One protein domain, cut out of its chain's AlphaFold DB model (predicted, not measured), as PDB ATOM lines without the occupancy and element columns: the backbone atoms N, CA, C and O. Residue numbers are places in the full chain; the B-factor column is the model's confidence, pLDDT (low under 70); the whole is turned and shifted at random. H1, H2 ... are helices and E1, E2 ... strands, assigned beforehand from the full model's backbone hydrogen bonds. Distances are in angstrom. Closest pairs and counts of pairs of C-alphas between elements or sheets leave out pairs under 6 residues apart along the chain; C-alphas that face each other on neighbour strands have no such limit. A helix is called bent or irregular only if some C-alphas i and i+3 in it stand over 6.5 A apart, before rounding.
ATOM      1  N   ARG A  20     -31.171 -22.737  31.391       95.75
ATOM      2  CA  ARG A  20     -31.597 -22.622  30.005       95.75
ATOM      3  C   ARG A  20     -32.869 -21.791  29.948       95.75
ATOM      4  O   ARG A  20     -33.807 -22.056  30.693       95.75
ATOM      5  N   LEU A  21     -32.925 -20.816  29.045       95.88
ATOM      6  CA  LEU A  21     -34.172 -20.136  28.713       95.88
ATOM      7  C   LEU A  21     -35.011 -21.036  27.804       95.88
ATOM      8  O   LEU A  21     -34.652 -21.266  26.651       95.88
ATOM      9  N   ASP A  22     -36.131 -21.538  28.306       94.62
ATOM     10  CA  ASP A  22     -36.939 -22.500  27.568       94.62
ATOM     11  C   ASP A  22     -38.030 -21.863  26.705       94.62
ATOM     12  O   ASP A  22     -38.372 -22.406  25.656       94.62
ATOM     13  N   TRP A  23     -38.617 -20.752  27.163       95.06
ATOM     14  CA  TRP A  23     -39.779 -20.146  26.511       95.06
ATOM     15  C   TRP A  23     -39.883 -18.639  26.765       95.06
ATOM     16  O   TRP A  23     -39.609 -18.161  27.871       95.06
ATOM     17  N   LEU A  24     -40.342 -17.900  25.747       93.88
ATOM     18  CA  LEU A  24     -40.774 -16.502  25.856       93.88
ATOM     19  C   LEU A  24     -42.307 -16.457  25.877       93.88
ATOM     20  O   LEU A  24     -42.955 -16.678  24.856       93.88
ATOM     21  N   GLY A  25     -42.881 -16.196  27.050       88.75
ATOM     22  CA  GLY A  25     -44.322 -16.209  27.271       88.75
ATOM     23  C   GLY A  25     -45.050 -14.914  26.908       88.75
ATOM     24  O   GLY A  25     -44.571 -14.078  26.146       88.75
ATOM     25  N   ASP A  26     -46.241 -14.757  27.489       84.62
ATOM     26  CA  ASP A  26     -47.125 -13.617  27.248       84.62
ATOM     27  C   ASP A  26     -46.569 -12.292  27.787       84.62
ATOM     28  O   ASP A  26     -45.886 -12.241  28.818       84.62
ATOM     29  N   VAL A  27     -46.960 -11.203  27.119       87.12
ATOM     30  CA  VAL A  27     -46.785  -9.845  27.634       87.12
ATOM     31  C   VAL A  27     -47.805  -9.598  28.746       87.12
ATOM     32  O   VAL A  27     -49.017  -9.692  28.545       87.12
ATOM     33  N   ALA A  28     -47.307  -9.255  29.927       84.94
ATOM     34  CA  ALA A  28     -48.087  -8.958  31.112       84.94
ATOM     35  C   ALA A  28     -47.981  -7.477  31.492       84.94
ATOM     36  O   ALA A  28     -46.931  -6.843  31.378       84.94
ATOM     37  N   PHE A  29     -49.081  -6.940  32.016       83.31
ATOM     38  CA  PHE A  29     -49.171  -5.568  32.508       83.31
ATOM     39  C   PHE A  29     -49.480  -5.571  33.999       83.31
ATOM     40  O   PHE A  29     -50.317  -6.344  34.475       83.31
ATOM     41  N   GLN A  30     -48.868  -4.653  34.744       77.81
ATOM     42  CA  GLN A  30     -49.279  -4.412  36.121       77.81
ATOM     43  C   GLN A  30     -50.711  -3.857  36.133       77.81
ATOM     44  O   GLN A  30     -51.001  -2.846  35.490       77.81
ATOM     45  N   ARG A  31     -51.620  -4.507  36.876       68.38
ATOM     46  CA  ARG A  31     -53.070  -4.216  36.834       68.38
ATOM     47  C   ARG A  31     -53.414  -2.737  37.041       68.38
ATOM     48  O   ARG A  31     -54.324  -2.251  36.371       68.38
ATOM     49  N   TYR A  32     -52.675  -2.054  37.916       71.69
ATOM     50  CA  TYR A  32     -52.883  -0.650  38.299       71.69
ATOM     51  C   TYR A  32     -51.947   0.337  37.586       71.69
ATOM     52  O   TYR A  32     -52.085   1.543  37.744       71.69
ATOM     53  N   ARG A  33     -50.994  -0.170  36.797       71.19
ATOM     54  CA  ARG A  33     -49.915   0.589  36.148       71.19
ATOM     55  C   ARG A  33     -49.763   0.134  34.698       71.19
ATOM     56  O   ARG A  33     -48.680  -0.173  34.217       71.19
ATOM     57  N   ARG A  34     -50.892   0.059  33.984       63.25
ATOM     58  CA  ARG A  34     -50.942  -0.469  32.608       63.25
ATOM     59  C   ARG A  34     -50.133   0.364  31.609       63.25
ATOM     60  O   ARG A  34     -49.758  -0.164  30.575       63.25
ATOM     61  N   PHE A  35     -49.856   1.625  31.940       64.81
ATOM     62  CA  PHE A  35     -49.029   2.547  31.154       64.81
ATOM     63  C   PHE A  35     -47.540   2.523  31.544       64.81
ATOM     64  O   PHE A  35     -46.759   3.316  31.019       64.81
ATOM     65  N   GLU A  36     -47.131   1.671  32.487       78.56
ATOM     66  CA  GLU A  36     -45.715   1.433  32.783       78.56
ATOM     67  C   GLU A  36     -45.115   0.403  31.818       78.56
ATOM     68  O   GLU A  36     -45.781  -0.089  30.906       78.56
ATOM     69  N   THR A  37     -43.819   0.130  31.968       80.06
ATOM     70  CA  THR A  37     -43.112  -0.836  31.127       80.06
ATOM     71  C   THR A  37     -43.753  -2.222  31.279       80.06
ATOM     72  O   THR A  37     -43.834  -2.721  32.404       80.06
ATOM     73  N   PRO A  38     -44.210  -2.851  30.180       89.31
ATOM     74  CA  PRO A  38     -44.745  -4.203  30.236       89.31
ATOM     75  C   PRO A  38     -43.664  -5.217  30.603       89.31
ATOM     76  O   PRO A  38     -42.465  -4.969  30.437       89.31
ATOM     77  N   PHE A  39     -44.107  -6.389  31.037       91.31
ATOM     78  CA  PHE A  39     -43.247  -7.509  31.385       91.31
ATOM     79  C   PHE A  39     -43.508  -8.695  30.469       91.31
ATOM     80  O   PHE A  39     -44.578  -8.807  29.882       91.31
ATOM     81  N   ILE A  40     -42.546  -9.601  30.378       91.81
ATOM     82  CA  ILE A  40     -42.688 -10.896  29.716       91.81
ATOM     83  C   ILE A  40     -42.386 -11.957  30.756       91.81
ATOM     84  O   ILE A  40     -41.402 -11.837  31.492       91.81
ATOM     85  N   CYS A  41     -43.234 -12.978  30.824       93.19
ATOM     86  CA  CYS A  41     -42.977 -14.143  31.658       93.19
ATOM     87  C   CYS A  41     -42.081 -15.126  30.895       93.19
ATOM     88  O   CYS A  41     -42.446 -15.588  29.815       93.19
ATOM     89  N   LEU A  42     -40.910 -15.418  31.447       94.88
ATOM     90  CA  LEU A  42     -39.937 -16.355  30.898       94.88
ATOM     91  C   LEU A  42     -39.992 -17.671  31.660       94.88
ATOM     92  O   LEU A  42     -40.162 -17.649  32.879       94.88
ATOM     93  N   ALA A  43     -39.761 -18.779  30.964       95.62
ATOM     94  CA  ALA A  43     -39.599 -20.095  31.571       95.62
ATOM     95  C   ALA A  43     -38.133 -20.532  31.516       95.62
ATOM     96  O   ALA A  43     -37.516 -20.447  30.454       95.62
ATOM     97  N   LEU A  44     -37.573 -20.979  32.641       96.12
ATOM     98  CA  LEU A  44     -36.174 -21.390  32.754       96.12
ATOM     99  C   LEU A  44     -36.046 -22.737  33.447       96.12
ATOM    100  O   LEU A  44     -36.529 -22.877  34.569       96.12
ATOM    101  N   SER A  45     -35.316 -23.676  32.856       95.69
ATOM    102  CA  SER A  45     -35.001 -24.963  33.487       95.69
ATOM    103  C   SER A  45     -33.502 -25.082  33.763       95.69
ATOM    104  O   SER A  45     -32.697 -24.487  33.036       95.69
ATOM    105  N   PRO A  46     -33.082 -25.840  34.791       95.62
ATOM    106  CA  PRO A  46     -31.674 -26.171  34.971       95.62
ATOM    107  C   PRO A  46     -31.117 -26.861  33.721       95.62
ATOM    108  O   PRO A  46     -31.700 -27.819  33.213       95.62
ATOM    109  N   TYR A  47     -29.979 -26.388  33.224       94.88
ATOM    110  CA  TYR A  47     -29.289 -26.993  32.091       94.88
ATOM    111  C   TYR A  47     -28.309 -28.062  32.571       94.88
ATOM    112  O   TYR A  47     -27.501 -27.826  33.473       94.88
ATOM    113  N   ARG A  48     -28.359 -29.234  31.937       89.62
ATOM    114  CA  ARG A  48     -27.358 -30.295  32.068       89.62
ATOM    115  C   ARG A  48     -27.074 -30.820  30.668       89.62
ATOM    116  O   ARG A  48     -28.008 -31.164  29.946       89.62
ATOM    117  N   GLU A  49     -25.808 -30.842  30.276       85.75
ATOM    118  CA  GLU A  49     -25.414 -31.313  28.951       85.75
ATOM    119  C   GLU A  49     -25.868 -32.766  28.733       85.75
ATOM    120  O   GLU A  49     -25.778 -33.600  29.635       85.75
ATOM    121  N   GLY A  50     -26.433 -33.046  27.556       81.69
ATOM    122  CA  GLY A  50     -26.976 -34.363  27.204       81.69
ATOM    123  C   GLY A  50     -28.302 -34.742  27.884       81.69
ATOM    124  O   GLY A  50     -28.864 -35.784  27.555       81.69
ATOM    125  N   ALA A  51     -28.839 -33.921  28.793       79.94
ATOM    126  CA  ALA A  51     -30.116 -34.187  29.450       79.94
ATOM    127  C   ALA A  51     -31.280 -33.572  28.655       79.94
ATOM    128  O   ALA A  51     -31.671 -32.433  28.900       79.94
ATOM    129  N   PHE A  52     -31.844 -34.322  27.705       81.12
ATOM    130  CA  PHE A  52     -33.090 -33.952  27.028       81.12
ATOM    131  C   PHE A  52     -34.168 -35.029  27.255       81.12
ATOM    132  O   PHE A  52     -33.896 -36.202  26.993       81.12
ATOM    133  N   PRO A  53     -35.385 -34.668  27.710       82.38
ATOM    134  CA  PRO A  53     -35.826 -33.318  28.074       82.38
ATOM    135  C   PRO A  53     -35.129 -32.790  29.342       82.38
ATOM    136  O   PRO A  53     -34.756 -33.556  30.229       82.38
ATOM    137  N   TYR A  54     -34.960 -31.468  29.429       85.31
ATOM    138  CA  TYR A  54     -34.433 -30.811  30.631       85.31
ATOM    139  C   TYR A  54     -35.437 -30.908  31.802       85.31
ATOM    140  O   TYR A  54     -36.630 -31.092  31.541       85.31
ATOM    141  N   PRO A  55     -34.998 -30.755  33.071       86.56
ATOM    142  CA  PRO A  55     -35.845 -30.889  34.265       86.56
ATOM    143  C   PRO A  55     -36.968 -29.836  34.336       86.56
ATOM    144  O   PRO A  55     -36.839 -28.789  34.970       86.56
ATOM    145  N   ALA A  56     -38.084 -30.100  33.650       84.69
ATOM    146  CA  ALA A  56     -39.234 -29.199  33.569       84.69
ATOM    147  C   ALA A  56     -39.997 -29.080  34.904       84.69
ATOM    148  O   ALA A  56     -40.744 -28.126  35.118       84.69
ATOM    149  N   ASP A  57     -39.799 -30.032  35.815       87.75
ATOM    150  CA  ASP A  57     -40.287 -30.018  37.194       87.75
ATOM    151  C   ASP A  57     -39.560 -28.981  38.067       87.75
ATOM    152  O   ASP A  57     -40.163 -28.397  38.969       87.75
ATOM    153  N   GLU A  58     -38.300 -28.677  37.748       92.56
ATOM    154  CA  GLU A  58     -37.510 -27.614  38.381       92.56
ATOM    155  C   GLU A  58     -37.665 -26.245  37.682       92.56
ATOM    156  O   GLU A  58     -36.977 -25.279  38.038       92.56
ATOM    157  N   GLN A  59     -38.562 -26.134  36.694       93.94
ATOM    158  CA  GLN A  59     -38.719 -24.931  35.881       93.94
ATOM    159  C   GLN A  59     -39.150 -23.717  36.721       93.94
ATOM    160  O   GLN A  59     -40.147 -23.725  37.451       93.94
ATOM    161  N   ARG A  60     -38.415 -22.617  36.567       94.75
ATOM    162  CA  ARG A  60     -38.694 -21.321  37.182       94.75
ATOM    163  C   ARG A  60     -39.330 -20.370  36.185       94.75
ATOM    164  O   ARG A  60     -38.985 -20.358  35.009       94.75
ATOM    165  N   HIS A  61     -40.226 -19.532  36.698       93.94
ATOM    166  CA  HIS A  61     -40.869 -18.479  35.926       93.94
ATOM    167  C   HIS A  61     -40.440 -17.120  36.457       93.94
ATOM    168  O   HIS A  61     -40.613 -16.843  37.645       93.94
ATOM    169  N   VAL A  62     -39.892 -16.280  35.586       93.50
ATOM    170  CA  VAL A  62     -39.406 -14.946  35.960       93.50
ATOM    171  C   VAL A  62     -40.030 -13.896  35.057       93.50
ATOM    172  O   VAL A  62     -40.254 -14.133  33.873       93.50
ATOM    173  N   HIS A  63     -40.330 -12.729  35.619       92.75
ATOM    174  CA  HIS A  63     -40.872 -11.611  34.857       92.75
ATOM    175  C   HIS A  63     -39.761 -10.606  34.598       92.75
ATOM    176  O   HIS A  63     -39.145 -10.105  35.536       92.75
ATOM    177  N   VAL A  64     -39.534 -10.288  33.329       92.56
ATOM    178  CA  VAL A  64     -38.551  -9.279  32.919       92.56
ATOM    179  C   VAL A  64     -39.237  -8.159  32.149       92.56
ATOM    180  O   VAL A  64     -40.228  -8.423  31.466       92.56
ATOM    181  N   PRO A  65     -38.748  -6.912  32.220       91.44
ATOM    182  CA  PRO A  65     -39.236  -5.845  31.357       91.44
ATOM    183  C   PRO A  65     -39.109  -6.225  29.875       91.44
ATOM    184  O   PRO A  65     -38.116  -6.820  29.460       91.44
ATOM    185  N   VAL A  66     -40.064  -5.813  29.039       90.12
ATOM    186  CA  VAL A  66     -39.997  -6.037  27.576       90.12
ATOM    187  C   VAL A  66     -38.728  -5.460  26.937       90.12
ATOM    188  O   VAL A  66     -38.255  -5.973  25.927       90.12
ATOM    189  N   GLY A  67     -38.128  -4.430  27.543       88.00
ATOM    190  CA  GLY A  67     -36.853  -3.863  27.104       88.00
ATOM    191  C   GLY A  67     -35.675  -4.843  27.185       88.00
ATOM    192  O   GLY A  67     -34.648  -4.588  26.562       88.00
ATOM    193  N   THR A  68     -35.816  -5.964  27.894       90.44
ATOM    194  CA  THR A  68     -34.815  -7.035  27.986       90.44
ATOM    195  C   THR A  68     -34.867  -7.987  26.783       90.44
ATOM    196  O   THR A  68     -33.903  -8.699  26.535       90.44
ATOM    197  N   LEU A  69     -35.930  -7.965  25.964       90.25
ATOM    198  CA  LEU A  69     -36.051  -8.802  24.756       90.25
ATOM    199  C   LEU A  69     -34.783  -8.891  23.891       90.25
ATOM    200  O   LEU A  69     -34.426 -10.007  23.518       90.25
ATOM    201  N   PRO A  70     -34.072  -7.784  23.592       87.69
ATOM    202  CA  PRO A  70     -32.895  -7.796  22.728       87.69
ATOM    203  C   PRO A  70     -31.748  -8.689  23.168       87.69
ATOM    204  O   PRO A  70     -30.825  -8.848  22.387       87.69
ATOM    205  N   ILE A  71     -31.739  -9.216  24.391       88.62
ATOM    206  CA  ILE A  71     -30.671 -10.107  24.866       88.62
ATOM    207  C   ILE A  71     -31.166 -11.517  25.160       88.62
ATOM    208  O   ILE A  71     -30.360 -12.421  25.326       88.62
ATOM    209  N   LEU A  72     -32.480 -11.730  25.159       91.94
ATOM    210  CA  LEU A  72     -33.078 -13.036  25.402       91.94
ATOM    211  C   LEU A  72     -33.028 -13.889  24.127       91.94
ATOM    212  O   LEU A  72     -32.840 -13.378  23.026       91.94
ATOM    213  N   GLY A  73     -33.178 -15.196  24.268       91.69
ATOM    214  CA  GLY A  73     -33.345 -16.121  23.149       91.69
ATOM    215  C   GLY A  73     -33.566 -17.535  23.661       91.69
ATOM    216  O   GLY A  73     -32.819 -17.994  24.521       91.69
ATOM    217  N   VAL A  74     -34.596 -18.222  23.192       92.62
ATOM    218  CA  VAL A  74     -34.867 -19.610  23.570       92.62
ATOM    219  C   VAL A  74     -33.631 -20.466  23.274       92.62
ATOM    220  O   VAL A  74     -32.990 -20.320  22.237       92.62
ATOM    221  N   GLY A  75     -33.257 -21.314  24.231       92.50
ATOM    222  CA  GLY A  75     -32.035 -22.116  24.203       92.50
ATOM    223  C   GLY A  75     -30.767 -21.400  24.683       92.50
ATOM    224  O   GLY A  75     -29.721 -22.040  24.777       92.50
ATOM    225  N   SER A  76     -30.830 -20.108  25.024       94.12
ATOM    226  CA  SER A  76     -29.701 -19.415  25.663       94.12
ATOM    227  C   SER A  76     -29.445 -19.930  27.079       94.12
ATOM    228  O   SER A  76     -30.375 -20.274  27.813       94.12
ATOM    229  N   LEU A  77     -28.168 -19.961  27.456       95.31
ATOM    230  CA  LEU A  77     -27.676 -20.424  28.749       95.31
ATOM    231  C   LEU A  77     -27.257 -19.235  29.610       95.31
ATOM    232  O   LEU A  77     -26.601 -18.312  29.122       95.31
ATOM    233  N   TRP A  78     -27.618 -19.273  30.890       96.38
ATOM    234  CA  TRP A  78     -27.438 -18.168  31.827       96.38
ATOM    235  C   TRP A  78     -26.925 -18.643  33.182       96.38
ATOM    236  O   TRP A  78     -27.391 -19.650  33.704       96.38
ATOM    237  N   VAL A  79     -26.018 -17.874  33.781       96.44
ATOM    238  CA  VAL A  79     -25.535 -18.060  35.158       96.44
ATOM    239  C   VAL A  79     -25.591 -16.704  35.852       96.44
ATOM    240  O   VAL A  79     -25.057 -15.729  35.321       96.44
ATOM    241  N   LYS A  80     -26.267 -16.616  37.006       95.12
ATOM    242  CA  LYS A  80     -26.448 -15.362  37.770       95.12
ATOM    243  C   LYS A  80     -26.884 -14.179  36.896       95.12
ATOM    244  O   LYS A  80     -26.292 -13.101  36.911       95.12
ATOM    245  N   GLY A  81     -27.866 -14.423  36.028       93.75
ATOM    246  CA  GLY A  81     -28.404 -13.424  35.102       93.75
ATOM    247  C   GLY A  81     -27.472 -12.982  33.974       93.75
ATOM    248  O   GLY A  81     -27.852 -12.094  33.214       93.75
ATOM    249  N   ARG A  82     -26.291 -13.585  33.804       94.06
ATOM    250  CA  ARG A  82     -25.389 -13.322  32.674       94.06
ATOM    251  C   ARG A  82     -25.497 -14.439  31.652       94.06
ATOM    252  O   ARG A  82     -25.451 -15.612  32.017       94.06
ATOM    253  N   GLN A  83     -25.622 -14.075  30.380       93.44
ATOM    254  CA  GLN A  83     -25.628 -15.054  29.302       93.44
ATOM    255  C   GLN A  83     -24.223 -15.644  29.141       93.44
ATOM    256  O   GLN A  83     -23.261 -14.898  28.976       93.44
ATOM    257  N   VAL A  84     -24.120 -16.971  29.191       93.69
ATOM    258  CA  VAL A  84     -22.857 -17.716  29.062       93.69
ATOM    259  C   VAL A  84     -22.750 -18.490  27.747       93.69
ATOM    260  O   VAL A  84     -21.678 -18.974  27.417       93.69
ATOM    261  N   GLY A  85     -23.838 -18.591  26.977       91.62
ATOM    262  CA  GLY A  85     -23.823 -19.228  25.663       91.62
ATOM    263  C   GLY A  85     -25.213 -19.617  25.172       91.62
ATOM    264  O   GLY A  85     -26.225 -19.039  25.586       91.62
ATOM    265  N   PHE A  86     -25.246 -20.614  24.294       90.75
ATOM    266  CA  PHE A  86     -26.440 -21.328  23.849       90.75
ATOM    267  C   PHE A  86     -26.200 -22.827  23.994       90.75
ATOM    268  O   PHE A  86     -25.061 -23.285  23.968       90.75
ATOM    269  N   GLN A  87     -27.279 -23.581  24.177       87.81
ATOM    270  CA  GLN A  87     -27.228 -25.036  24.119       87.81
ATOM    271  C   GLN A  87     -26.671 -25.510  22.768       87.81
ATOM    272  O   GLN A  87     -26.957 -24.913  21.730       87.81
ATOM    273  N   SER A  88     -25.968 -26.638  22.774       81.75
ATOM    274  CA  SER A  88     -25.677 -27.370  21.544       81.75
ATOM    275  C   SER A  88     -26.953 -28.070  21.069       81.75
ATOM    276  O   SER A  88     -27.565 -28.831  21.820       81.75
ATOM    277  N   SER A  89     -27.374 -27.817  19.833       77.94
ATOM    278  CA  SER A  89     -28.495 -28.511  19.194       77.94
ATOM    279  C   SER A  89     -28.201 -28.769  17.723       77.94
ATOM    280  O   SER A  89     -27.368 -28.088  17.129       77.94
ATOM    281  N   VAL A  90     -28.896 -29.744  17.136       81.69
ATOM    282  CA  VAL A  90     -28.910 -29.913  15.680       81.69
ATOM    283  C   VAL A  90     -29.554 -28.667  15.078       81.69
ATOM    284  O   VAL A  90     -30.655 -28.286  15.474       81.69
ATOM    285  N   GLU A  91     -28.837 -28.008  14.175       84.00
ATOM    286  CA  GLU A  91     -29.372 -26.893  13.403       84.00
ATOM    287  C   GLU A  91     -30.000 -27.435  12.122       84.00
ATOM    288  O   GLU A  91     -29.362 -28.163  11.363       84.00
ATOM    289  N   GLU A  92     -31.251 -27.057  11.883       84.44
ATOM    290  CA  GLU A  92     -31.963 -27.345  10.644       84.44
ATOM    291  C   GLU A  92     -32.351 -26.029   9.969       84.44
ATOM    292  O   GLU A  92     -32.678 -25.039  10.631       84.44
ATOM    293  N   ILE A  93     -32.284 -26.011   8.638       85.19
ATOM    294  CA  ILE A  93     -32.612 -24.844   7.819       85.19
ATOM    295  C   ILE A  93     -33.812 -25.210   6.959       85.19
ATOM    296  O   ILE A  93     -33.762 -26.180   6.208       85.19
ATOM    297  N   PHE A  94     -34.860 -24.394   7.047       82.44
ATOM    298  CA  PHE A  94     -36.098 -24.562   6.293       82.44
ATOM    299  C   PHE A  94     -36.403 -23.302   5.499       82.44
ATOM    300  O   PHE A  94     -36.159 -22.187   5.978       82.44
ATOM    301  N   THR A  95     -37.003 -23.474   4.324       86.25
ATOM    302  CA  THR A  95     -37.589 -22.350   3.592       86.25
ATOM    303  C   THR A  95     -39.051 -22.215   3.984       86.25
ATOM    304  O   THR A  95     -39.837 -23.154   3.870       86.25
ATOM    305  N   VAL A  96     -39.414 -21.033   4.479       84.44
ATOM    306  CA  VAL A  96     -40.787 -20.692   4.849       84.44
ATOM    307  C   VAL A  96     -41.219 -19.472   4.056       84.44
ATOM    308  O   VAL A  96     -40.586 -18.416   4.122       84.44
ATOM    309  N   GLU A  97     -42.344 -19.592   3.363       84.75
ATOM    310  CA  GLU A  97     -42.973 -18.460   2.698       84.75
ATOM    311  C   GLU A  97     -43.926 -17.744   3.665       84.75
ATOM    312  O   GLU A  97     -44.924 -18.301   4.129       84.75
ATOM    313  N   ALA A  98     -43.620 -16.484   3.978       81.75
ATOM    314  CA  ALA A  98     -44.420 -15.665   4.882       81.75
ATOM    315  C   ALA A  98     -45.659 -15.090   4.171       81.75
ATOM    316  O   ALA A  98     -45.704 -13.907   3.828       81.75
ATOM    317  N   ASN A  99     -46.675 -15.925   3.952       85.25
ATOM    318  CA  ASN A  99     -47.957 -15.518   3.373       85.25
ATOM    319  C   ASN A  99     -49.151 -16.066   4.179       85.25
ATOM    320  O   ASN A  99     -48.994 -16.903   5.069       85.25
ATOM    321  N   SER A 100     -50.361 -15.588   3.881       84.69
ATOM    322  CA  SER A 100     -51.584 -15.976   4.602       84.69
ATOM    323  C   SER A 100     -52.039 -17.420   4.367       84.69
ATOM    324  O   SER A 100     -52.898 -17.899   5.100       84.69
ATOM    325  N   GLU A 101     -51.520 -18.096   3.342       87.75
ATOM    326  CA  GLU A 101     -51.852 -19.492   3.031       87.75
ATOM    327  C   GLU A 101     -50.963 -20.468   3.811       87.75
ATOM    328  O   GLU A 101     -51.404 -21.550   4.187       87.75
ATOM    329  N   ARG A 102     -49.715 -20.073   4.081       89.00
ATOM    330  CA  ARG A 102     -48.681 -20.925   4.685       89.00
ATOM    331  C   ARG A 102     -48.317 -20.543   6.108       89.00
ATOM    332  O   ARG A 102     -47.600 -21.286   6.775       89.00
ATOM    333  N   THR A 103     -48.819 -19.409   6.592       92.38
ATOM    334  CA  THR A 103     -48.608 -18.967   7.967       92.38
ATOM    335  C   THR A 103     -49.910 -18.629   8.670       92.38
ATOM    336  O   THR A 103     -50.836 -18.062   8.091       92.38
ATOM    337  N   ARG A 104     -49.980 -18.962   9.958       92.50
ATOM    338  CA  ARG A 104     -51.098 -18.605  10.834       92.50
ATOM    339  C   ARG A 104     -50.618 -18.367  12.257       92.50
ATOM    340  O   ARG A 104     -49.551 -18.830  12.654       92.50
ATOM    341  N   LEU A 105     -51.440 -17.683  13.043       92.88
ATOM    342  CA  LEU A 105     -51.243 -17.576  14.484       92.88
ATOM    343  C   LEU A 105     -52.074 -18.635  15.210       92.88
ATOM    344  O   LEU A 105     -53.252 -18.835  14.911       92.88
ATOM    345  N   ALA A 106     -51.463 -19.280  16.195       92.62
ATOM    346  CA  ALA A 106     -52.086 -20.278  17.055       92.62
ATOM    347  C   ALA A 106     -51.602 -20.094  18.494       92.62
ATOM    348  O   ALA A 106     -50.499 -19.599  18.705       92.62
ATOM    349  N   LYS A 107     -52.392 -20.485  19.498       92.56
ATOM    350  CA  LYS A 107     -51.868 -20.536  20.875       92.56
ATOM    351  C   LYS A 107     -51.125 -21.851  21.090       92.56
ATOM    352  O   LYS A 107     -51.567 -22.878  20.591       92.56
ATOM    353  N   ALA A 108     -50.050 -21.833  21.872       91.81
ATOM    354  CA  ALA A 108     -49.179 -22.992  22.086       91.81
ATOM    355  C   ALA A 108     -49.910 -24.248  22.604       91.81
ATOM    356  O   ALA A 108     -49.521 -25.366  22.286       91.81
ATOM    357  N   GLY A 109     -50.980 -24.072  23.385       90.12
ATOM    358  CA  GLY A 109     -51.764 -25.171  23.946       90.12
ATOM    359  C   GLY A 109     -53.055 -25.495  23.201       90.12
ATOM    360  O   GLY A 109     -53.941 -26.084  23.819       90.12
ATOM    361  N   ILE A 110     -53.220 -25.081  21.938       87.00
ATOM    362  CA  ILE A 110     -54.361 -25.563  21.148       87.00
ATOM    363  C   ILE A 110     -54.072 -26.959  20.581       87.00
ATOM    364  O   ILE A 110     -52.943 -27.220  20.152       87.00
ATOM    365  N   PRO A 111     -55.081 -27.842  20.543       84.81
ATOM    366  CA  PRO A 111     -55.055 -29.009  19.676       84.81
ATOM    367  C   PRO A 111     -54.909 -28.593  18.209       84.81
ATOM    368  O   PRO A 111     -55.465 -27.567  17.806       84.81
ATOM    369  N   ASP A 112     -54.193 -29.390  17.426       78.81
ATOM    370  CA  ASP A 112     -54.029 -29.213  15.987       78.81
ATOM    371  C   ASP A 112     -54.543 -30.453  15.248       78.81
ATOM    372  O   ASP A 112     -53.827 -31.421  15.016       78.81
ATOM    373  N   GLY A 113     -55.840 -30.442  14.934       72.44
ATOM    374  CA  GLY A 113     -56.513 -31.580  14.308       72.44
ATOM    375  C   GLY A 113     -56.641 -32.799  15.229       72.44
ATOM    376  O   GLY A 113     -56.779 -32.668  16.446       72.44
ATOM    377  N   GLU A 114     -56.644 -33.991  14.628       69.31
ATOM    378  CA  GLU A 114     -56.748 -35.278  15.336       69.31
ATOM    379  C   GLU A 114     -55.405 -35.743  15.935       69.31
ATOM    380  O   GLU A 114     -55.383 -36.646  16.768       69.31
ATOM    381  N   GLU A 115     -54.291 -35.103  15.561       66.25
ATOM    382  CA  GLU A 115     -52.917 -35.535  15.872       66.25
ATOM    383  C   GLU A 115     -52.377 -35.017  17.222       66.25
ATOM    384  O   GLU A 115     -51.218 -35.236  17.569       66.25
ATOM    385  N   GLY A 116     -53.220 -34.372  18.033       82.75
ATOM    386  CA  GLY A 116     -52.862 -33.911  19.376       82.75
ATOM    387  C   GLY A 116     -52.601 -32.407  19.453       82.75
ATOM    388  O   GLY A 116     -53.320 -31.619  18.849       82.75
ATOM    389  N   TYR A 117     -51.644 -31.979  20.281       88.31
ATOM    390  CA  TYR A 117     -51.321 -30.558  20.475       88.31
ATOM    391  C   TYR A 117     -50.304 -30.072  19.444       88.31
ATOM    392  O   TYR A 117     -49.326 -30.768  19.192       88.31
ATOM    393  N   LEU A 118     -50.465 -28.831  18.966       87.12
ATOM    394  CA  LEU A 118     -49.520 -28.169  18.050       87.12
ATOM    395  C   LEU A 118     -48.061 -28.249  18.534       87.12
ATOM    396  O   LEU A 118     -47.138 -28.412  17.743       87.12
ATOM    397  N   VAL A 119     -47.855 -28.103  19.845       89.62
ATOM    398  CA  VAL A 119     -46.565 -28.340  20.499       89.62
ATOM    399  C   VAL A 119     -46.770 -29.446  21.541       89.62
ATOM    400  O   VAL A 119     -47.243 -29.157  22.646       89.62
ATOM    401  N   PRO A 120     -46.456 -30.714  21.218       89.00
ATOM    402  CA  PRO A 120     -46.751 -31.849  22.092       89.00
ATOM    403  C   PRO A 120     -46.028 -31.756  23.440       89.00
ATOM    404  O   PRO A 120     -44.806 -31.630  23.483       89.00
ATOM    405  N   PHE A 121     -46.757 -31.860  24.558       87.88
ATOM    406  CA  PHE A 121     -46.163 -31.773  25.905       87.88
ATOM    407  C   PHE A 121     -45.194 -32.914  26.221       87.88
ATOM    408  O   PHE A 121     -44.260 -32.713  26.992       87.88
ATOM    409  N   GLU A 122     -45.399 -34.089  25.624       85.75
ATOM    410  CA  GLU A 122     -44.534 -35.260  25.820       85.75
ATOM    411  C   GLU A 122     -43.124 -35.032  25.258       85.75
ATOM    412  O   GLU A 122     -42.142 -35.489  25.839       85.75
ATOM    413  N   HIS A 123     -43.015 -34.276  24.162       85.38
ATOM    414  CA  HIS A 123     -41.745 -33.982  23.493       85.38
ATOM    415  C   HIS A 123     -41.195 -32.595  23.850       85.38
ATOM    416  O   HIS A 123     -39.983 -32.385  23.890       85.38
ATOM    417  N   HIS A 124     -42.080 -31.645  24.157       87.44
ATOM    418  CA  HIS A 124     -41.754 -30.253  24.442       87.44
ATOM    419  C   HIS A 124     -42.503 -29.759  25.694       87.44
ATOM    420  O   HIS A 124     -43.378 -28.896  25.603       87.44
ATOM    421  N   PRO A 125     -42.147 -30.244  26.898       89.94
ATOM    422  CA  PRO A 125     -42.849 -29.894  28.140       89.94
ATOM    423  C   PRO A 125     -42.632 -28.435  28.575       89.94
ATOM    424  O   PRO A 125     -43.282 -27.930  29.493       89.94
ATOM    425  N   PHE A 126     -41.704 -27.726  27.933       91.38
ATOM    426  CA  PHE A 126     -41.194 -26.459  28.441       91.38
ATOM    427  C   PHE A 126     -42.160 -25.274  28.322       91.38
ATOM    428  O   PHE A 126     -41.942 -24.249  28.965       91.38
ATOM    429  N   HIS A 127     -43.238 -25.414  27.544       91.25
ATOM    430  CA  HIS A 127     -44.288 -24.399  27.403       91.25
ATOM    431  C   HIS A 127     -45.525 -24.675  28.272       91.25
ATOM    432  O   HIS A 127     -46.508 -23.947  28.169       91.25
ATOM    433  N   HIS A 128     -45.507 -25.675  29.166       88.81
ATOM    434  CA  HIS A 128     -46.700 -26.128  29.904       88.81
ATOM    435  C   HIS A 128     -47.443 -25.047  30.709       88.81
ATOM    436  O   HIS A 128     -48.651 -25.165  30.913       88.81
ATOM    437  N   ARG A 129     -46.775 -23.963  31.133       88.25
ATOM    438  CA  ARG A 129     -47.427 -22.803  31.788       88.25
ATOM    439  C   ARG A 129     -47.721 -21.628  30.855       88.25
ATOM    440  O   ARG A 129     -48.275 -20.620  31.284       88.25
ATOM    441  N   HIS A 130     -47.390 -21.777  29.582       90.94
ATOM    442  CA  HIS A 130     -47.507 -20.785  28.519       90.94
ATOM    443  C   HIS A 130     -48.452 -21.238  27.399       90.94
ATOM    444  O   HIS A 130     -48.387 -20.747  26.280       90.94
ATOM    445  N   THR A 131     -49.418 -22.106  27.699       90.88
ATOM    446  CA  THR A 131     -50.396 -22.633  26.724       90.88
ATOM    447  C   THR A 131     -51.230 -21.563  26.015       90.88
ATOM    448  O   THR A 131     -51.837 -21.823  24.976       90.88
ATOM    449  N   ARG A 132     -51.275 -20.346  26.565       90.31
ATOM    450  CA  ARG A 132     -51.975 -19.195  25.985       90.31
ATOM    451  C   ARG A 132     -51.092 -18.285  25.139       90.31
ATOM    452  O   ARG A 132     -51.663 -17.442  24.447       90.31
ATOM    453  N   SER A 133     -49.772 -18.488  25.148       91.12
ATOM    454  CA  SER A 133     -48.860 -17.701  24.328       91.12
ATOM    455  C   SER A 133     -49.078 -17.980  22.856       91.12
ATOM    456  O   SER A 133     -49.295 -19.128  22.459       91.12
ATOM    457  N   TRP A 134     -49.038 -16.919  22.062       92.56
ATOM    458  CA  TRP A 134     -49.150 -17.010  20.618       92.56
ATOM    459  C   TRP A 134     -47.861 -17.545  20.001       92.56
ATOM    460  O   TRP A 134     -46.756 -17.167  20.396       92.56
ATOM    461  N   CYS A 135     -48.038 -18.396  19.001       93.19
ATOM    462  CA  CYS A 135     -47.013 -18.912  18.122       93.19
ATOM    463  C   CYS A 135     -47.365 -18.557  16.677       93.19
ATOM    464  O   CYS A 135     -48.533 -18.604  16.276       93.19
ATOM    465  N   LEU A 136     -46.338 -18.243  15.896       92.88
ATOM    466  CA  LEU A 136     -46.381 -18.332  14.448       92.88
ATOM    467  C   LEU A 136     -46.245 -19.807  14.068       92.88
ATOM    468  O   LEU A 136     -45.279 -20.458  14.460       92.88
ATOM    469  N   VAL A 137     -47.216 -20.312  13.321       93.25
ATOM    470  CA  VAL A 137     -47.168 -21.632  12.693       93.25
ATOM    471  C   VAL A 137     -46.919 -21.414  11.218       93.25
ATOM    472  O   VAL A 137     -47.676 -20.685  10.574       93.25
ATOM    473  N   ALA A 138     -45.864 -22.026  10.712       92.62
ATOM    474  CA  ALA A 138     -45.407 -21.901   9.345       92.62
ATOM    475  C   ALA A 138     -45.256 -23.282   8.711       92.62
ATOM    476  O   ALA A 138     -44.677 -24.179   9.317       92.62
ATOM    477  N   GLN A 139     -45.757 -23.438   7.491       92.38
ATOM    478  CA  GLN A 139     -45.502 -24.616   6.671       92.38
ATOM    479  C   GLN A 139     -44.250 -24.380   5.828       92.38
ATOM    480  O   GLN A 139     -44.162 -23.365   5.128       92.38
ATOM    481  N   SER A 140     -43.283 -25.290   5.924       90.75
ATOM    482  CA  SER A 140     -42.087 -25.267   5.089       90.75
ATOM    483  C   SER A 140     -42.353 -25.901   3.723       90.75
ATOM    484  O   SER A 140     -43.287 -26.692   3.562       90.75
ATOM    485  N   ASP A 141     -41.521 -25.575   2.732       86.94
ATOM    486  CA  ASP A 141     -41.586 -26.193   1.398       86.94
ATOM    487  C   ASP A 141     -41.348 -27.710   1.435       86.94
ATOM    488  O   ASP A 141     -41.846 -28.456   0.592       86.94
ATOM    489  N   GLU A 142     -40.613 -28.174   2.440       86.50
ATOM    490  CA  GLU A 142     -40.275 -29.575   2.678       86.50
ATOM    491  C   GLU A 142     -41.373 -30.338   3.447       86.50
ATOM    492  O   GLU A 142     -41.211 -31.521   3.743       86.50
ATOM    493  N   GLY A 143     -42.495 -29.681   3.766       85.94
ATOM    494  CA  GLY A 143     -43.630 -30.273   4.479       85.94
ATOM    495  C   GLY A 143     -43.481 -30.303   6.003       85.94
ATOM    496  O   GLY A 143     -44.311 -30.907   6.682       85.94
ATOM    497  N   ALA A 144     -42.454 -29.656   6.559       88.25
ATOM    498  CA  ALA A 144     -42.306 -29.517   8.001       88.25
ATOM    499  C   ALA A 144     -43.201 -28.389   8.533       88.25
ATOM    500  O   ALA A 144     -43.303 -27.311   7.943       88.25
ATOM    501  N   THR A 145     -43.813 -28.608   9.697       89.81
ATOM    502  CA  THR A 145     -44.492 -27.539  10.437       89.81
ATOM    503  C   THR A 145     -43.513 -26.898  11.413       89.81
ATOM    504  O   THR A 145     -43.067 -27.527  12.369       89.81
ATOM    505  N   VAL A 146     -43.202 -25.624  11.195       91.38
ATOM    506  CA  VAL A 146     -42.334 -24.826  12.062       91.38
ATOM    507  C   VAL A 146     -43.199 -24.002  13.012       91.38
ATOM    508  O   VAL A 146     -44.029 -23.198  12.581       91.38
ATOM    509  N   VAL A 147     -42.994 -24.176  14.318       91.81
ATOM    510  CA  VAL A 147     -43.718 -23.438  15.362       91.81
ATOM    511  C   VAL A 147     -42.752 -22.525  16.105       91.81
ATOM    512  O   VAL A 147     -41.795 -22.983  16.721       91.81
ATOM    513  N   ILE A 148     -43.012 -21.219  16.065       91.31
ATOM    514  CA  ILE A 148     -42.138 -20.196  16.647       91.31
ATOM    515  C   ILE A 148     -42.952 -19.361  17.637       91.31
ATOM    516  O   ILE A 148     -43.954 -18.772  17.222       91.31
ATOM    517  N   PRO A 149     -42.551 -19.228  18.916       92.94
ATOM    518  CA  PRO A 149     -43.188 -18.275  19.823       92.94
ATOM    519  C   PRO A 149     -43.218 -16.883  19.183       92.94
ATOM    520  O   PRO A 149     -42.195 -16.388  18.711       92.94
ATOM    521  N   THR A 150     -44.364 -16.202  19.168       92.19
ATOM    522  CA  THR A 150     -44.476 -14.889  18.505       92.19
ATOM    523  C   THR A 150     -43.501 -13.870  19.103       92.19
ATOM    524  O   THR A 150     -42.987 -13.008  18.391       92.19
ATOM    525  N   MET A 151     -43.165 -14.008  20.387       91.69
ATOM    526  CA  MET A 151     -42.148 -13.180  21.032       91.69
ATOM    527  C   MET A 151     -40.735 -13.390  20.472       91.69
ATOM    528  O   MET A 151     -39.970 -12.432  20.470       91.69
ATOM    529  N   GLU A 152     -40.390 -14.570  19.948       91.56
ATOM    530  CA  GLU A 152     -39.124 -14.788  19.230       91.56
ATOM    531  C   GLU A 152     -39.109 -14.043  17.892       91.56
ATOM    532  O   GLU A 152     -38.125 -13.382  17.569       91.56
ATOM    533  N   VAL A 153     -40.226 -14.053  17.156       88.94
ATOM    534  CA  VAL A 153     -40.371 -13.282  15.908       88.94
ATOM    535  C   VAL A 153     -40.249 -11.783  16.192       88.94
ATOM    536  O   VAL A 153     -39.450 -11.088  15.563       88.94
ATOM    537  N   ILE A 154     -40.981 -11.283  17.196       87.38
ATOM    538  CA  ILE A 154     -40.913  -9.876  17.616       87.38
ATOM    539  C   ILE A 154     -39.490  -9.517  18.037       87.38
ATOM    540  O   ILE A 154     -38.968  -8.478  17.641       87.38
ATOM    541  N   ARG A 155     -38.835 -10.372  18.821       88.75
ATOM    542  CA  ARG A 155     -37.453 -10.167  19.245       88.75
ATOM    543  C   ARG A 155     -36.484 -10.141  18.065       88.75
ATOM    544  O   ARG A 155     -35.556  -9.337  18.066       88.75
ATOM    545  N   PHE A 156     -36.655 -11.017  17.086       85.06
ATOM    546  CA  PHE A 156     -35.765 -11.100  15.936       85.06
ATOM    547  C   PHE A 156     -35.848  -9.837  15.066       85.06
ATOM    548  O   PHE A 156     -34.822  -9.215  14.778       85.06
ATOM    549  N   TYR A 157     -37.065  -9.409  14.719       79.38
ATOM    550  CA  TYR A 157     -37.281  -8.253  13.841       79.38
ATOM    551  C   TYR A 157     -37.210  -6.905  14.568       79.38
ATOM    552  O   TYR A 157     -36.662  -5.945  14.034       79.38
ATOM    553  N   PHE A 158     -37.729  -6.823  15.794       77.25
ATOM    554  CA  PHE A 158     -37.914  -5.562  16.525       77.25
ATOM    555  C   PHE A 158     -37.144  -5.500  17.851       77.25
ATOM    556  O   PHE A 158     -37.071  -4.451  18.490       77.25
ATOM    557  N   GLY A 159     -36.507  -6.593  18.271       75.56
ATOM    558  CA  GLY A 159     -35.609  -6.634  19.429       75.56
ATOM    559  C   GLY A 159     -34.194  -6.155  19.108       75.56
ATOM    560  O   GLY A 159     -33.243  -6.609  19.733       75.56
ATOM    561  N   SER A 160     -34.032  -5.249  18.142       74.62
ATOM    562  CA  SER A 160     -32.746  -4.620  17.814       74.62
ATOM    563  C   SER A 160     -32.265  -3.652  18.896       74.62
ATOM    564  O   SER A 160     -31.075  -3.369  19.009       74.62
ATOM    565  N   SER A 161     -33.196  -3.129  19.698       78.12
ATOM    566  CA  SER A 161     -32.910  -2.242  20.822       78.12
ATOM    567  C   SER A 161     -33.999  -2.331  21.888       78.12
ATOM    568  O   SER A 161     -35.174  -2.563  21.591       78.12
ATOM    569  N   SER A 162     -33.623  -2.078  23.141       81.75
ATOM    570  CA  SER A 162     -34.565  -2.050  24.267       81.75
ATOM    571  C   SER A 162     -35.625  -0.964  24.093       81.75
ATOM    572  O   SER A 162     -36.777  -1.144  24.493       81.75
ATOM    573  N   GLY A 163     -35.247   0.153  23.460       80.88
ATOM    574  CA  GLY A 163     -36.141   1.267  23.160       80.88
ATOM    575  C   GLY A 163     -37.253   0.881  22.186       80.88
ATOM    576  O   GLY A 163     -38.413   1.176  22.465       80.88
ATOM    577  N   LEU A 164     -36.922   0.180  21.094       81.81
ATOM    578  CA  LEU A 164     -37.912  -0.288  20.118       81.81
ATOM    579  C   LEU A 164     -38.879  -1.294  20.743       81.81
ATOM    580  O   LEU A 164     -40.088  -1.081  20.701       81.81
ATOM    581  N   ALA A 165     -38.346  -2.328  21.398       83.50
ATOM    582  CA  ALA A 165     -39.147  -3.344  22.079       83.50
ATOM    583  C   ALA A 165     -40.115  -2.730  23.106       83.50
ATOM    584  O   ALA A 165     -41.287  -3.098  23.171       83.50
ATOM    585  N   THR A 166     -39.643  -1.741  23.873       85.56
ATOM    586  CA  THR A 166     -40.480  -1.034  24.848       85.56
ATOM    587  C   THR A 166     -41.568  -0.212  24.168       85.56
ATOM    588  O   THR A 166     -42.714  -0.296  24.588       85.56
ATOM    589  N   ARG A 167     -41.253   0.569  23.127       84.94
ATOM    590  CA  ARG A 167     -42.253   1.396  22.423       84.94
ATOM    591  C   ARG A 167     -43.313   0.554  21.714       84.94
ATOM    592  O   ARG A 167     -44.476   0.927  21.743       84.94
ATOM    593  N   LEU A 168     -42.922  -0.579  21.130       84.38
ATOM    594  CA  LEU A 168     -43.826  -1.473  20.403       84.38
ATOM    595  C   LEU A 168     -44.875  -2.117  21.322       84.38
ATOM    596  O   LEU A 168     -46.017  -2.309  20.920       84.38
ATOM    597  N   LEU A 169     -44.482  -2.461  22.553       85.31
ATOM    598  CA  LEU A 169     -45.313  -3.241  23.476       85.31
ATOM    599  C   LEU A 169     -45.953  -2.401  24.590       85.31
ATOM    600  O   LEU A 169     -46.797  -2.910  25.328       85.31
ATOM    601  N   LYS A 170     -45.566  -1.130  24.735       85.19
ATOM    602  CA  LYS A 170     -46.087  -0.223  25.763       85.19
ATOM    603  C   LYS A 170     -47.319   0.543  25.258       85.19
ATOM    604  O   LYS A 170     -47.210   1.260  24.269       85.19
ATOM    605  N   PRO A 171     -48.461   0.479  25.962       79.38
ATOM    606  CA  PRO A 171     -49.630   1.288  25.647       79.38
ATOM    607  C   PRO A 171     -49.528   2.722  26.226       79.38
ATOM    608  O   PRO A 171     -48.879   2.924  27.260       79.38
ATOM    609  N   PRO A 172     -50.229   3.710  25.635       79.94
ATOM    610  CA  PRO A 172     -50.939   3.605  24.360       79.94
ATOM    611  C   PRO A 172     -49.950   3.422  23.204       79.94
ATOM    612  O   PRO A 172     -48.837   3.945  23.250       79.94
ATOM    613  N   PHE A 173     -50.363   2.656  22.195       75.00
ATOM    614  CA  PHE A 173     -49.584   2.519  20.973       75.00
ATOM    615  C   PHE A 173     -49.534   3.883  20.282       75.00
ATOM    616  O   PHE A 173     -50.576   4.481  20.023       75.00
ATOM    617  N   ASP A 174     -48.325   4.388  20.072       79.69
ATOM    618  CA  ASP A 174     -48.069   5.737  19.579       79.69
ATOM    619  C   ASP A 174     -47.184   5.628  18.335       79.69
ATOM    620  O   ASP A 174     -45.966   5.439  18.427       79.69
ATOM    621  N   GLU A 175     -47.836   5.655  17.174       78.25
ATOM    622  CA  GLU A 175     -47.221   5.444  15.860       78.25
ATOM    623  C   GLU A 175     -46.144   6.489  15.556       78.25
ATOM    624  O   GLU A 175     -45.070   6.141  15.056       78.25
ATOM    625  N   ASP A 176     -46.363   7.733  15.994       81.12
ATOM    626  CA  ASP A 176     -45.432   8.855  15.824       81.12
ATOM    627  C   ASP A 176     -44.086   8.598  16.523       81.12
ATOM    628  O   ASP A 176     -43.053   9.194  16.196       81.12
ATOM    629  N   LYS A 177     -44.067   7.690  17.508       79.94
ATOM    630  CA  LYS A 177     -42.852   7.283  18.225       79.94
ATOM    631  C   LYS A 177     -42.140   6.085  17.604       79.94
ATOM    632  O   LYS A 177     -41.042   5.759  18.080       79.94
ATOM    633  N   LEU A 178     -42.725   5.435  16.598       79.81
ATOM    634  CA  LEU A 178     -42.195   4.226  15.964       79.81
ATOM    635  C   LEU A 178     -41.617   4.498  14.577       79.81
ATOM    636  O   LEU A 178     -40.509   4.034  14.296       79.81
ATOM    637  N   TRP A 179     -42.297   5.282  13.741       83.25
ATOM    638  CA  TRP A 179     -41.824   5.620  12.399       83.25
ATOM    639  C   TRP A 179     -42.132   7.065  12.019       83.25
ATOM    640  O   TRP A 179     -43.050   7.689  12.533       83.25
ATOM    641  N   VAL A 180     -41.327   7.600  11.105       85.31
ATOM    642  CA  VAL A 180     -41.539   8.908  10.468       85.31
ATOM    643  C   VAL A 180     -42.255   8.737   9.128       85.31
ATOM    644  O   VAL A 180     -42.962   9.634   8.677       85.31
ATOM    645  N   LYS A 181     -42.079   7.577   8.483       84.00
ATOM    646  CA  LYS A 181     -42.694   7.249   7.198       84.00
ATOM    647  C   LYS A 181     -42.949   5.751   7.104       84.00
ATOM    648  O   LYS A 181     -42.077   4.962   7.458       84.00
ATOM    649  N   ALA A 182     -44.112   5.365   6.597       85.00
ATOM    650  CA  ALA A 182     -44.427   3.984   6.260       85.00
ATOM    651  C   ALA A 182     -45.106   3.954   4.890       85.00
ATOM    652  O   ALA A 182     -46.101   4.641   4.666       85.00
ATOM    653  N   GLU A 183     -44.553   3.175   3.971       87.12
ATOM    654  CA  GLU A 183     -45.072   2.983   2.620       87.12
ATOM    655  C   GLU A 183     -45.272   1.495   2.380       87.12
ATOM    656  O   GLU A 183     -44.458   0.670   2.793       87.12
ATOM    657  N   ARG A 184     -46.362   1.145   1.703       85.38
ATOM    658  CA  ARG A 184     -46.604  -0.220   1.253       85.38
ATOM    659  C   ARG A 184     -46.814  -0.208  -0.244       85.38
ATOM    660  O   ARG A 184     -47.731   0.452  -0.731       85.38
ATOM    661  N   ASP A 185     -45.997  -0.966  -0.950       85.44
ATOM    662  CA  ASP A 185     -46.223  -1.225  -2.358       85.44
ATOM    663  C   ASP A 185     -47.413  -2.188  -2.490       85.44
ATOM    664  O   ASP A 185     -47.449  -3.283  -1.923       85.44
ATOM    665  N   VAL A 186     -48.454  -1.748  -3.193       83.00
ATOM    666  CA  VAL A 186     -49.701  -2.510  -3.329       83.00
ATOM    667  C   VAL A 186     -49.527  -3.707  -4.269       83.00
ATOM    668  O   VAL A 186     -50.270  -4.686  -4.140       83.00
ATOM    669  N   VAL A 187     -48.548  -3.639  -5.173       80.00
ATOM    670  CA  VAL A 187     -48.227  -4.653  -6.179       80.00
ATOM    671  C   VAL A 187     -47.256  -5.676  -5.603       80.00
ATOM    672  O   VAL A 187     -47.597  -6.855  -5.560       80.00
ATOM    673  N   THR A 188     -46.095  -5.245  -5.101       81.31
ATOM    674  CA  THR A 188     -45.086  -6.164  -4.538       81.31
ATOM    675  C   THR A 188     -45.448  -6.648  -3.135       81.31
ATOM    676  O   THR A 188     -44.864  -7.607  -2.642       81.31
ATOM    677  N   LYS A 189     -46.433  -6.009  -2.485       77.62
ATOM    678  CA  LYS A 189     -46.817  -6.216  -1.076       77.62
ATOM    679  C   LYS A 189     -45.714  -5.885  -0.074       77.62
ATOM    680  O   LYS A 189     -45.932  -6.085   1.122       77.62
ATOM    681  N   GLU A 190     -44.600  -5.323  -0.525       75.94
ATOM    682  CA  GLU A 190     -43.494  -4.918   0.329       75.94
ATOM    683  C   GLU A 190     -43.870  -3.689   1.153       75.94
ATOM    684  O   GLU A 190     -44.542  -2.772   0.680       75.94
ATOM    685  N   ALA A 191     -43.423  -3.670   2.405       77.56
ATOM    686  CA  ALA A 191     -43.558  -2.521   3.286       77.56
ATOM    687  C   ALA A 191     -42.177  -1.922   3.553       77.56
ATOM    688  O   ALA A 191     -41.250  -2.628   3.950       77.56
ATOM    689  N   ARG A 192     -42.052  -0.609   3.368       79.44
ATOM    690  CA  ARG A 192     -40.866   0.172   3.708       79.44
ATOM    691  C   ARG A 192     -41.205   1.121   4.847       79.44
ATOM    692  O   ARG A 192     -42.157   1.890   4.750       79.44
ATOM    693  N   ILE A 193     -40.425   1.065   5.922       79.56
ATOM    694  CA  ILE A 193     -40.668   1.854   7.132       79.56
ATOM    695  C   ILE A 193     -39.388   2.601   7.509       79.56
ATOM    696  O   ILE A 193     -38.362   1.979   7.783       79.56
ATOM    697  N   ASP A 194     -39.468   3.929   7.559       82.19
ATOM    698  CA  ASP A 194     -38.417   4.794   8.086       82.19
ATOM    699  C   ASP A 194     -38.679   5.022   9.578       82.19
ATOM    700  O   ASP A 194     -39.630   5.706   9.962       82.19
ATOM    701  N   LEU A 195     -37.854   4.422  10.436       80.25
ATOM    702  CA  LEU A 195     -38.074   4.416  11.885       80.25
ATOM    703  C   LEU A 195     -37.847   5.792  12.530       80.25
ATOM    704  O   LEU A 195     -37.051   6.609  12.063       80.25
ATOM    705  N   ALA A 196     -38.539   6.040  13.643       81.56
ATOM    706  CA  ALA A 196     -38.414   7.276  14.405       81.56
ATOM    707  C   ALA A 196     -36.998   7.459  14.977       81.56
ATOM    708  O   ALA A 196     -36.255   6.504  15.223       81.56
TER     709      ALA A 196
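Overview. This is residues 20 to 196 of the 214 residues of an uncharacterized protein of Rhodocyclus tenuis (UniProt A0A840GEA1). Two small antiparallel sheets, the meanders E1 E2 E3 and E6 E7 E8, meet at their edge strands E1 and E8, with the short helix H2 at the meeting place, near the middle of the domain. H1 lies over the first sheet on the same face as H2, H3 touches H1, a hairpin of E4 and E5 sits by the start of E1, and a hairpin of E9 and E10 makes an arm on the far side, whose loop, residues 185 to 190, sticks out. The printed part has 177 residues with three named helices and ten named strands, in the order E1 E2 E3 H1 E4 E5 E6 E7 E8 H2 H3 E9 E10. The class is mixed, helices and strands, though under half of the residues, 82, are in named elements. The whole is compact, with a radius of gyration of the C-alphas of 17.7 A, and spans 49 by 41 by 30 A.

Along the chain. The first sheet holds E1, residues 20 to 28, 21.4 A long from C-alpha 20 at (-31.597, -22.622, 30.005); E2, residues 39 to 46, 22.3 A; and E3, residues 60 to 65, 16.5 A. E1 bends by 54 degrees at residue 23. The second sheet holds E6, residues 103 to 107, 13.4 A; E7, residues 134 to 139, 16.3 A; and E8, residues 145 to 149, 13.3 A. The helices are H1, residues 66 to 71, H2, residues 150 to 158, 11.6 A from C-alpha 150 at (-44.476, -14.889, 18.505), and H3, residues 162 to 169. H1 is irregular: C-alphas 67 and 70 are 7.1 A apart. E4 is residues 76 to 79, E5 residues 82 to 86, E9 residues 179 to 184, 13.5 A, and E10 residues 191 to 195, 12.3 A, ending at C-alpha 195 at (-38.074, 4.416, 11.885).

Arrangement. The strongly twisted sheet E1 E2 E3 is a meander, each strand the antiparallel neighbour of the one before, as is E6 E7 E8. N 25 and O 41 are 2.9 A apart across E1 and E2, and N 42 and O 62 are 2.8 A apart across E2 and E3. H1 is on the first sheet and runs along E2, at 13 degrees on the local plane. H2 is on the same face and stands up from the sheet; its closest C-alpha pair with E1 is Leu 24 and Met 151, 6.0 A. H2 is also on the second sheet, at a height over the sheet of 6.4 A; there N 104 and O 137 of E6 and E7 are 2.9 A apart, and N 136 and O 148 of E7 and E8 are 2.8 A apart. The closest C-alphas of E1 and E8 are those of Leu 24 and Pro 149, 6.7 A. H1 and H3 touch at a steep tilt of 47 degrees, opposite ways, closest at the C-alphas of Gly 67 and Ser 162, 4.1 A. H2 and H3 only just touch, only at the corner, with 3 pairs of C-alphas within 8 A. The C-alphas of Arg 20 and Leu 77, the closest of E1 and E4, are 4.7 A apart; in the hairpin of E4 and E5, N 77 and O 85 are 2.8 A apart. In the hairpin of E9 and E10, apart from E1 to E8, N 183 and O 192 are 2.8 A apart. Every O i to N i+4 pair is within hydrogen-bond range in H2 and H3; H1 has 0 of 2, and 2 of 3 O i to N i+3 pairs.

Size, cuts and confidence. The C-alphas farthest apart are those of Glu 58 and Val 187, 51.3 A. The printed part has no cut. The links E2 to E3, E5 to E6 and E6 to E7 are long, with 13, 16 and 26 residues. The mean pLDDT of the printed part is 86.5; residues 31, 34 to 35 and 114 to 115 are under 70.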